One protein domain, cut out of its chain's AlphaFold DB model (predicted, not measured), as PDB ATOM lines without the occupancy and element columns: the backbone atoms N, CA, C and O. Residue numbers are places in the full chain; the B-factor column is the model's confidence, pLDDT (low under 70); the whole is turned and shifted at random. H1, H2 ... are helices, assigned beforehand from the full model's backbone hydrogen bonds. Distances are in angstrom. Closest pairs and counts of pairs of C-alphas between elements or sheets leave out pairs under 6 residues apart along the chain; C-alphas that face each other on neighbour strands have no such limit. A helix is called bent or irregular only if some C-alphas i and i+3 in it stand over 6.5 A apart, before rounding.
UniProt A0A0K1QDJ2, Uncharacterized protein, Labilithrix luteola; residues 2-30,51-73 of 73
ATOM      1  N   THR A   2      56.848  89.326 133.827       88.50
ATOM      2  CA  THR A   2      56.572  90.598 133.137       88.50
ATOM      3  C   THR A   2      56.050  90.373 131.711       88.50
ATOM      4  O   THR A   2      56.248  89.313 131.126       88.50
ATOM      5  N   LEU A   3      55.413  91.386 131.107       86.81
ATOM      6  CA  LEU A   3      54.969  91.330 129.703       86.81
ATOM      7  C   LEU A   3      56.118  91.004 128.733       86.81
ATOM      8  O   LEU A   3      55.905  90.334 127.729       86.81
ATOM      9  N   ASP A   4      57.321  91.500 129.017       88.44
ATOM     10  CA  ASP A   4      58.481  91.306 128.150       88.44
ATOM     11  C   ASP A   4      58.991  89.858 128.202       88.44
ATOM     12  O   ASP A   4      59.162  89.230 127.159       88.44
ATOM     13  N   GLU A   5      59.100  89.285 129.404       90.81
ATOM     14  CA  GLU A   5      59.442  87.871 129.605       90.81
ATOM     15  C   GLU A   5      58.394  86.936 128.983       90.81
ATOM     16  O   GLU A   5      58.732  85.956 128.317       90.81
ATOM     17  N   ALA A   6      57.113  87.278 129.148       91.25
ATOM     18  CA  ALA A   6      55.986  86.569 128.553       91.25
ATOM     19  C   ALA A   6      56.074  86.528 127.030       91.25
ATOM     20  O   ALA A   6      55.899  85.477 126.411       91.25
ATOM     21  N   LEU A   7      56.351  87.687 126.435       90.62
ATOM     22  CA  LEU A   7      56.426  87.862 124.996       90.62
ATOM     23  C   LEU A   7      57.663  87.177 124.418       90.62
ATOM     24  O   LEU A   7      57.567  86.555 123.360       90.62
ATOM     25  N   ALA A   8      58.807  87.266 125.098       91.62
ATOM     26  CA  ALA A   8      60.029  86.581 124.698       91.62
ATOM     27  C   ALA A   8      59.801  85.068 124.630       91.62
ATOM     28  O   ALA A   8      59.961  84.479 123.558       91.62
ATOM     29  N   ARG A   9      59.283  84.481 125.715       92.44
ATOM     30  CA  ARG A   9      58.980  83.050 125.798       92.44
ATOM     31  C   ARG A   9      57.953  82.611 124.754       92.44
ATOM     32  O   ARG A   9      58.184  81.642 124.037       92.44
ATOM     33  N   ALA A  10      56.847  83.342 124.617       92.31
ATOM     34  CA  ALA A  10      55.822  83.029 123.625       92.31
ATOM     35  C   ALA A  10      56.350  83.120 122.184       92.31
ATOM     36  O   ALA A  10      55.929  82.346 121.322       92.31
ATOM     37  N   SER A  11      57.268  84.053 121.913       91.25
ATOM     38  CA  SER A  11      57.906  84.192 120.601       91.25
ATOM     39  C   SER A  11      58.813  83.004 120.298       91.25
ATOM     40  O   SER A  11      58.729  82.450 119.208       91.25
ATOM     41  N   GLU A  12      59.626  82.576 121.268       91.88
ATOM     42  CA  GLU A  12      60.488  81.397 121.137       91.88
ATOM     43  C   GLU A  12      59.671  80.116 120.914       91.88
ATOM     44  O   GLU A  12      59.964  79.360 119.991       91.88
ATOM     45  N   GLU A  13      58.583  79.918 121.671       91.94
ATOM     46  CA  GLU A  13      57.676  78.766 121.518       91.94
ATOM     47  C   GLU A  13      57.019  78.690 120.125       91.94
ATOM     48  O   GLU A  13      56.657  77.607 119.670       91.94
ATOM     49  N   ASN A  14      56.856  79.826 119.436       88.00
ATOM     50  CA  ASN A  14      56.186  79.915 118.133       88.00
ATOM     51  C   ASN A  14      57.144  80.232 116.968       88.00
ATOM     52  O   ASN A  14      56.683  80.507 115.855       88.00
ATOM     53  N   GLY A  15      58.460  80.235 117.211       88.75
ATOM     54  CA  GLY A  15      59.471  80.546 116.196       88.75
ATOM     55  C   GLY A  15      59.364  81.961 115.615       88.75
ATOM     56  O   GLY A  15      59.727  82.177 114.460       88.75
ATOM     57  N   LEU A  16      58.830  82.921 116.376       87.44
ATOM     58  CA  LEU A  16      58.759  84.318 115.959       87.44
ATOM     59  C   LEU A  16      60.085  85.016 116.282       87.44
ATOM     60  O   LEU A  16      60.516  85.064 117.435       87.44
ATOM     61  N   ALA A  17      60.718  85.588 115.260       86.25
ATOM     62  CA  ALA A  17      61.961  86.324 115.434       86.25
ATOM     63  C   ALA A  17      61.779  87.574 116.313       86.25
ATOM     64  O   ALA A  17      60.726  88.214 116.309       86.25
ATOM     65  N   GLU A  18      62.828  87.951 117.050       84.81
ATOM     66  CA  GLU A  18      62.755  89.032 118.040       84.81
ATOM     67  C   GLU A  18      62.327  90.381 117.450       84.81
ATOM     68  O   GLU A  18      61.581  91.123 118.083       84.81
ATOM     69  N   TYR A  19      62.726  90.662 116.208       84.88
ATOM     70  CA  TYR A  19      62.426  91.920 115.532       84.88
ATOM     71  C   TYR A  19      60.932  92.073 115.206       84.88
ATOM     72  O   TYR A  19      60.460  93.189 115.001       84.88
ATOM     73  N   TYR A  20      60.159  90.981 115.223       84.62
ATOM     74  CA  TYR A  20      58.704  91.017 115.077       84.62
ATOM     75  C   TYR A  20      57.955  91.229 116.397       84.62
ATOM     76  O   TYR A  20      56.759  91.523 116.372       84.62
ATOM     77  N   ARG A  21      58.627  91.136 117.552       85.50
ATOM     78  CA  ARG A  21      57.995  91.315 118.874       85.50
ATOM     79  C   ARG A  21      57.365  92.695 119.029       85.50
ATOM     80  O   ARG A  21      56.302  92.816 119.639       85.50
ATOM     81  N   ASP A  22      57.968  93.724 118.437       84.12
ATOM     82  CA  ASP A  22      57.457  95.095 118.530       84.12
ATOM     83  C   ASP A  22      56.101  95.267 117.816       84.12
ATOM     84  O   ASP A  22      55.253  96.031 118.268       84.12
ATOM     85  N   ILE A  23      55.827  94.448 116.790       79.75
ATOM     86  CA  ILE A  23      54.533  94.389 116.087       79.75
ATOM     87  C   ILE A  23      53.465  93.674 116.938       79.75
ATOM     88  O   ILE A  23      52.273  93.955 116.826       79.75
ATOM     89  N   VAL A  24      53.877  92.765 117.828       79.44
ATOM     90  CA  VAL A  24      52.971  92.002 118.705       79.44
ATOM     91  C   VAL A  24      52.539  92.809 119.932       79.44
ATOM     92  O   VAL A  24      51.394  92.707 120.379       79.44
ATOM     93  N   ARG A  25      53.425  93.654 120.471       81.81
ATOM     94  CA  ARG A  25      53.164  94.513 121.640       81.81
ATOM     95  C   ARG A  25      51.849  95.311 121.583       81.81
ATOM     96  O   ARG A  25      51.116  95.266 122.577       81.81
ATOM     97  N   PRO A  26      51.505  96.027 120.492       75.81
ATOM     98  CA  PRO A  26      50.239  96.749 120.416       75.81
ATOM     99  C   PRO A  26      49.040  95.804 120.466       75.81
ATOM    100  O   PRO A  26      48.074  96.127 121.142       75.81
ATOM    101  N   LEU A  27      49.112  94.612 119.866       76.19
ATOM    102  CA  LEU A  27      48.008  93.649 119.902       76.19
ATOM    103  C   LEU A  27      47.712  93.154 121.325       76.19
ATOM    104  O   LEU A  27      46.564  92.903 121.674       76.19
ATOM    105  N   ILE A  28      48.732  93.037 122.175       77.94
ATOM    106  CA  ILE A  28      48.544  92.634 123.574       77.94
ATOM    107  C   ILE A  28      47.919  93.776 124.392       77.94
ATOM    108  O   ILE A  28      47.005  93.542 125.179       77.94
ATOM    109  N   ARG A  29      48.373  95.022 124.187       71.94
ATOM    110  CA  ARG A  29      47.880  96.209 124.916       71.94
ATOM    111  C   ARG A  29      46.481  96.656 124.473       71.94
ATOM    112  O   ARG A  29      45.664  97.038 125.304       71.94
ATOM    113  N   ASP A  30      46.201  96.606 123.175       58.97
ATOM    114  CA  ASP A  30      44.974  97.115 122.547       58.97
ATOM    115  C   ASP A  30      43.747  96.216 122.808       58.97
ATOM    116  O   ASP A  30      42.606  96.683 122.784       58.97
ATOM    117  N   GLY A  51      50.287  84.810 101.833       59.06
ATOM    118  CA  GLY A  51      51.717  84.616 102.133       59.06
ATOM    119  C   GLY A  51      52.385  85.835 102.782       59.06
ATOM    120  O   GLY A  51      53.569  86.073 102.582       59.06
ATOM    121  N   CYS A  52      51.617  86.632 103.531       63.94
ATOM    122  CA  CYS A  52      52.123  87.791 104.254       63.94
ATOM    123  C   CYS A  52      53.147  87.328 105.336       63.94
ATOM    124  O   CYS A  52      52.783  86.550 106.214       63.94
ATOM    125  N   GLU A  53      54.417  87.764 105.261       61.56
ATOM    126  CA  GLU A  53      55.479  87.469 106.247       61.56
ATOM    127  C   GLU A  53      55.763  88.708 107.124       61.56
ATOM    128  O   GLU A  53      56.154  89.751 106.590       61.56
ATOM    129  N   PRO A  54      55.558  88.637 108.456       65.88
ATOM    130  CA  PRO A  54      55.115  87.485 109.240       65.88
ATOM    131  C   PRO A  54      53.598  87.286 109.127       65.88
ATOM    132  O   PRO A  54      52.821  88.243 109.042       65.88
ATOM    133  N   CYS A  55      53.164  86.027 109.168       74.50
ATOM    134  CA  CYS A  55      51.747  85.704 109.078       74.50
ATOM    135  C   CYS A  55      51.002  86.300 110.278       74.50
ATOM    136  O   CYS A  55      51.392  86.084 111.429       74.50
ATOM    137  N   ALA A  56      49.894  87.007 110.027       74.38
ATOM    138  CA  ALA A  56      49.063  87.575 111.090       74.38
ATOM    139  C   ALA A  56      48.638  86.504 112.109       74.38
ATOM    140  O   ALA A  56      48.619  86.764 113.307       74.38
ATOM    141  N   GLU A  57      48.392  85.270 111.656       77.88
ATOM    142  CA  GLU A  57      48.079  84.146 112.541       77.88
ATOM    143  C   GLU A  57      49.231  83.806 113.498       77.88
ATOM    144  O   GLU A  57      48.985  83.506 114.665       77.88
ATOM    145  N   GLN A  58      50.484  83.901 113.048       83.88
ATOM    146  CA  GLN A  58      51.648  83.664 113.901       83.88
ATOM    147  C   GLN A  58      51.765  84.747 114.981       83.88
ATOM    148  O   GLN A  58      51.954  84.424 116.153       83.88
ATOM    149  N   LEU A  59      51.557  86.020 114.618       83.19
ATOM    150  CA  LEU A  59      51.525  87.130 115.579       83.19
ATOM    151  C   LEU A  59      50.404  86.943 116.615       83.19
ATOM    152  O   LEU A  59      50.620  87.146 117.809       83.19
ATOM    153  N   ILE A  60      49.224  86.497 116.174       82.44
ATOM    154  CA  ILE A  60      48.076  86.203 117.045       82.44
ATOM    155  C   ILE A  60      48.393  85.064 118.014       82.44
ATOM    156  O   ILE A  60      48.078  85.171 119.200       82.44
ATOM    157  N   ARG A  61      49.005  83.971 117.538       85.44
ATOM    158  CA  ARG A  61      49.392  82.832 118.387       85.44
ATOM    159  C   ARG A  61      50.353  83.265 119.488       85.44
ATOM    160  O   ARG A  61      50.102  82.964 120.653       85.44
ATOM    161  N   VAL A  62      51.386  84.035 119.137       89.50
ATOM    162  CA  VAL A  62      52.341  84.589 120.111       89.50
ATOM    163  C   VAL A  62      51.628  85.469 121.127       89.50
ATOM    164  O   VAL A  62      51.832  85.324 122.331       89.50
ATOM    165  N   ALA A  63      50.750  86.356 120.674       87.75
ATOM    166  CA  ALA A  63      50.071  87.288 121.558       87.75
ATOM    167  C   ALA A  63      49.078  86.598 122.514       87.75
ATOM    168  O   ALA A  63      49.049  86.915 123.703       87.75
ATOM    169  N   LYS A  64      48.312  85.609 122.032       86.31
ATOM    170  CA  LYS A  64      47.443  84.770 122.876       86.31
ATOM    171  C   LYS A  64      48.259  84.008 123.915       86.31
ATOM    172  O   LYS A  64      47.937  84.070 125.096       86.31
ATOM    173  N   ARG A  65      49.352  83.369 123.490       90.44
ATOM    174  CA  ARG A  65      50.248  82.633 124.386       90.44
ATOM    175  C   ARG A  65      50.864  83.539 125.451       90.44
ATOM    176  O   ARG A  65      50.924  83.162 126.616       90.44
ATOM    177  N   THR A  66      51.248  84.755 125.069       90.12
ATOM    178  CA  THR A  66      51.744  85.783 125.996       90.12
ATOM    179  C   THR A  66      50.710  86.076 127.088       90.12
ATOM    180  O   THR A  66      51.034  86.037 128.272       90.12
ATOM    181  N   LEU A  67      49.446  86.300 126.706       86.50
ATOM    182  CA  LEU A  67      48.345  86.543 127.645       86.50
ATOM    183  C   LEU A  67      48.048  85.335 128.551       86.50
ATOM    184  O   LEU A  67      47.735  85.529 129.722       86.50
ATOM    185  N   GLU A  68      48.132  84.103 128.042       88.44
ATOM    186  CA  GLU A  68      47.949  82.884 128.847       88.44
ATOM    187  C   GLU A  68      49.041  82.716 129.903       88.44
ATOM    188  O   GLU A  68      48.741  82.414 131.059       88.44
ATOM    189  N   LEU A  69      50.299  82.936 129.513       89.12
ATOM    190  CA  LEU A  69      51.434  82.866 130.426       89.12
ATOM    191  C   LEU A  69      51.295  83.921 131.535       89.12
ATOM    192  O   LEU A  69      51.527  83.603 132.693       89.12
ATOM    193  N   MET A  70      50.845  85.137 131.204       87.00
ATOM    194  CA  MET A  70      50.610  86.211 132.184       87.00
ATOM    195  C   MET A  70      49.424  85.962 133.130       87.00
ATOM    196  O   MET A  70      49.344  86.607 134.168       87.00
ATOM    197  N   LYS A  71      48.472  85.092 132.765       81.56
ATOM    198  CA  LYS A  71      47.305  84.739 133.600       81.56
ATOM    199  C   LYS A  71      47.541  83.521 134.491       81.56
ATOM    200  O   LYS A  71      46.740  83.275 135.385       81.56
ATOM    201  N   SER A  72      48.568  82.732 134.193       71.06
ATOM    202  CA  SER A  72      48.852  81.458 134.864       71.06
ATOM    203  C   SER A  72      49.821  81.617 136.047       71.06
ATOM    204  O   SER A  72      50.471  80.646 136.430       71.06
ATOM    205  N   GLU A  73      49.914  82.824 136.612       51.22
ATOM    206  CA  GLU A  73      50.719  83.193 137.788       51.22
ATOM    207  C   GLU A  73      49.901  84.002 138.797       51.22
ATOM    208  O   GLU A  73      49.069  84.829 138.357       51.22
TER     209      GLU A  73
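AT A GLANCE: This is residues 2 to 30 and 51 to 73 of the 73 residues of an uncharacterized protein of Labilithrix luteola (UniProt A0A0K1QDJ2). What does the whole look like? H1 and H2, joined by the link of residues 14 to 17, make a V that packs over one side of the long helix H3, each crossing it steeply. The longest axis runs along H3, with residues 51 to 55 drawn out before it. What is it made of? The printed part has 52 residues with three named helices, H1, H2 and H3 in chain order, and no named strand; its class is all helix. It is compact, with a radius of gyration of the C-alphas of 10.1 A, yet elongated, spanning 36 by 22 by 16 A.

HOW THE PARTS SIT: How do the first two helices meet? H1, residues 3 to 13, touches H2, residues 18 to 30, with residues 18 to 21 of H2 alone; the closest C-alphas, of Leu 7 and Arg 21, are 7.2 A apart. They run opposite ways at a steep tilt of 55 degrees. How does H3, residues 56 to 71, stand to them? It touches H1, closest at the C-alphas of Ala 6 and Thr 66, 5.0 A apart, at a steep tilt of 54 degrees, opposite ways. It touches residues 23 to 28 of H2 alone, closest at the C-alphas of Ile 28 and Ala 63, 5.9 A apart, at a steep tilt of 67 degrees, the same way. Are the helix backbones even? Every O i to N i+4 pair is within hydrogen-bond range in H1 and H3, but 5 of 9 in H2, which is only just irregular: C-alphas 19 and 22 are 6.6 A apart.

IN THESE COORDINATES: Where does H1 begin? C-alpha 3 is at (54.969, 91.330, 129.703), and H1 is 15.2 A long. How long are the others? H2 measures 20.0 A and H3 22.8 A, ending with C-alpha 71 at (47.305, 84.739, 133.600).

THE WHOLE: Is anything missing? Residues 31 to 50 are not printed, and C-alphas 30 and 51 are 24.9 A apart across this cut, which lies in the link from H2 to H3; the link from H1 to H2 is tight. Where is confidence low? The pLDDT is under 70 at residue 30, residues 51 to 54 and residue 73.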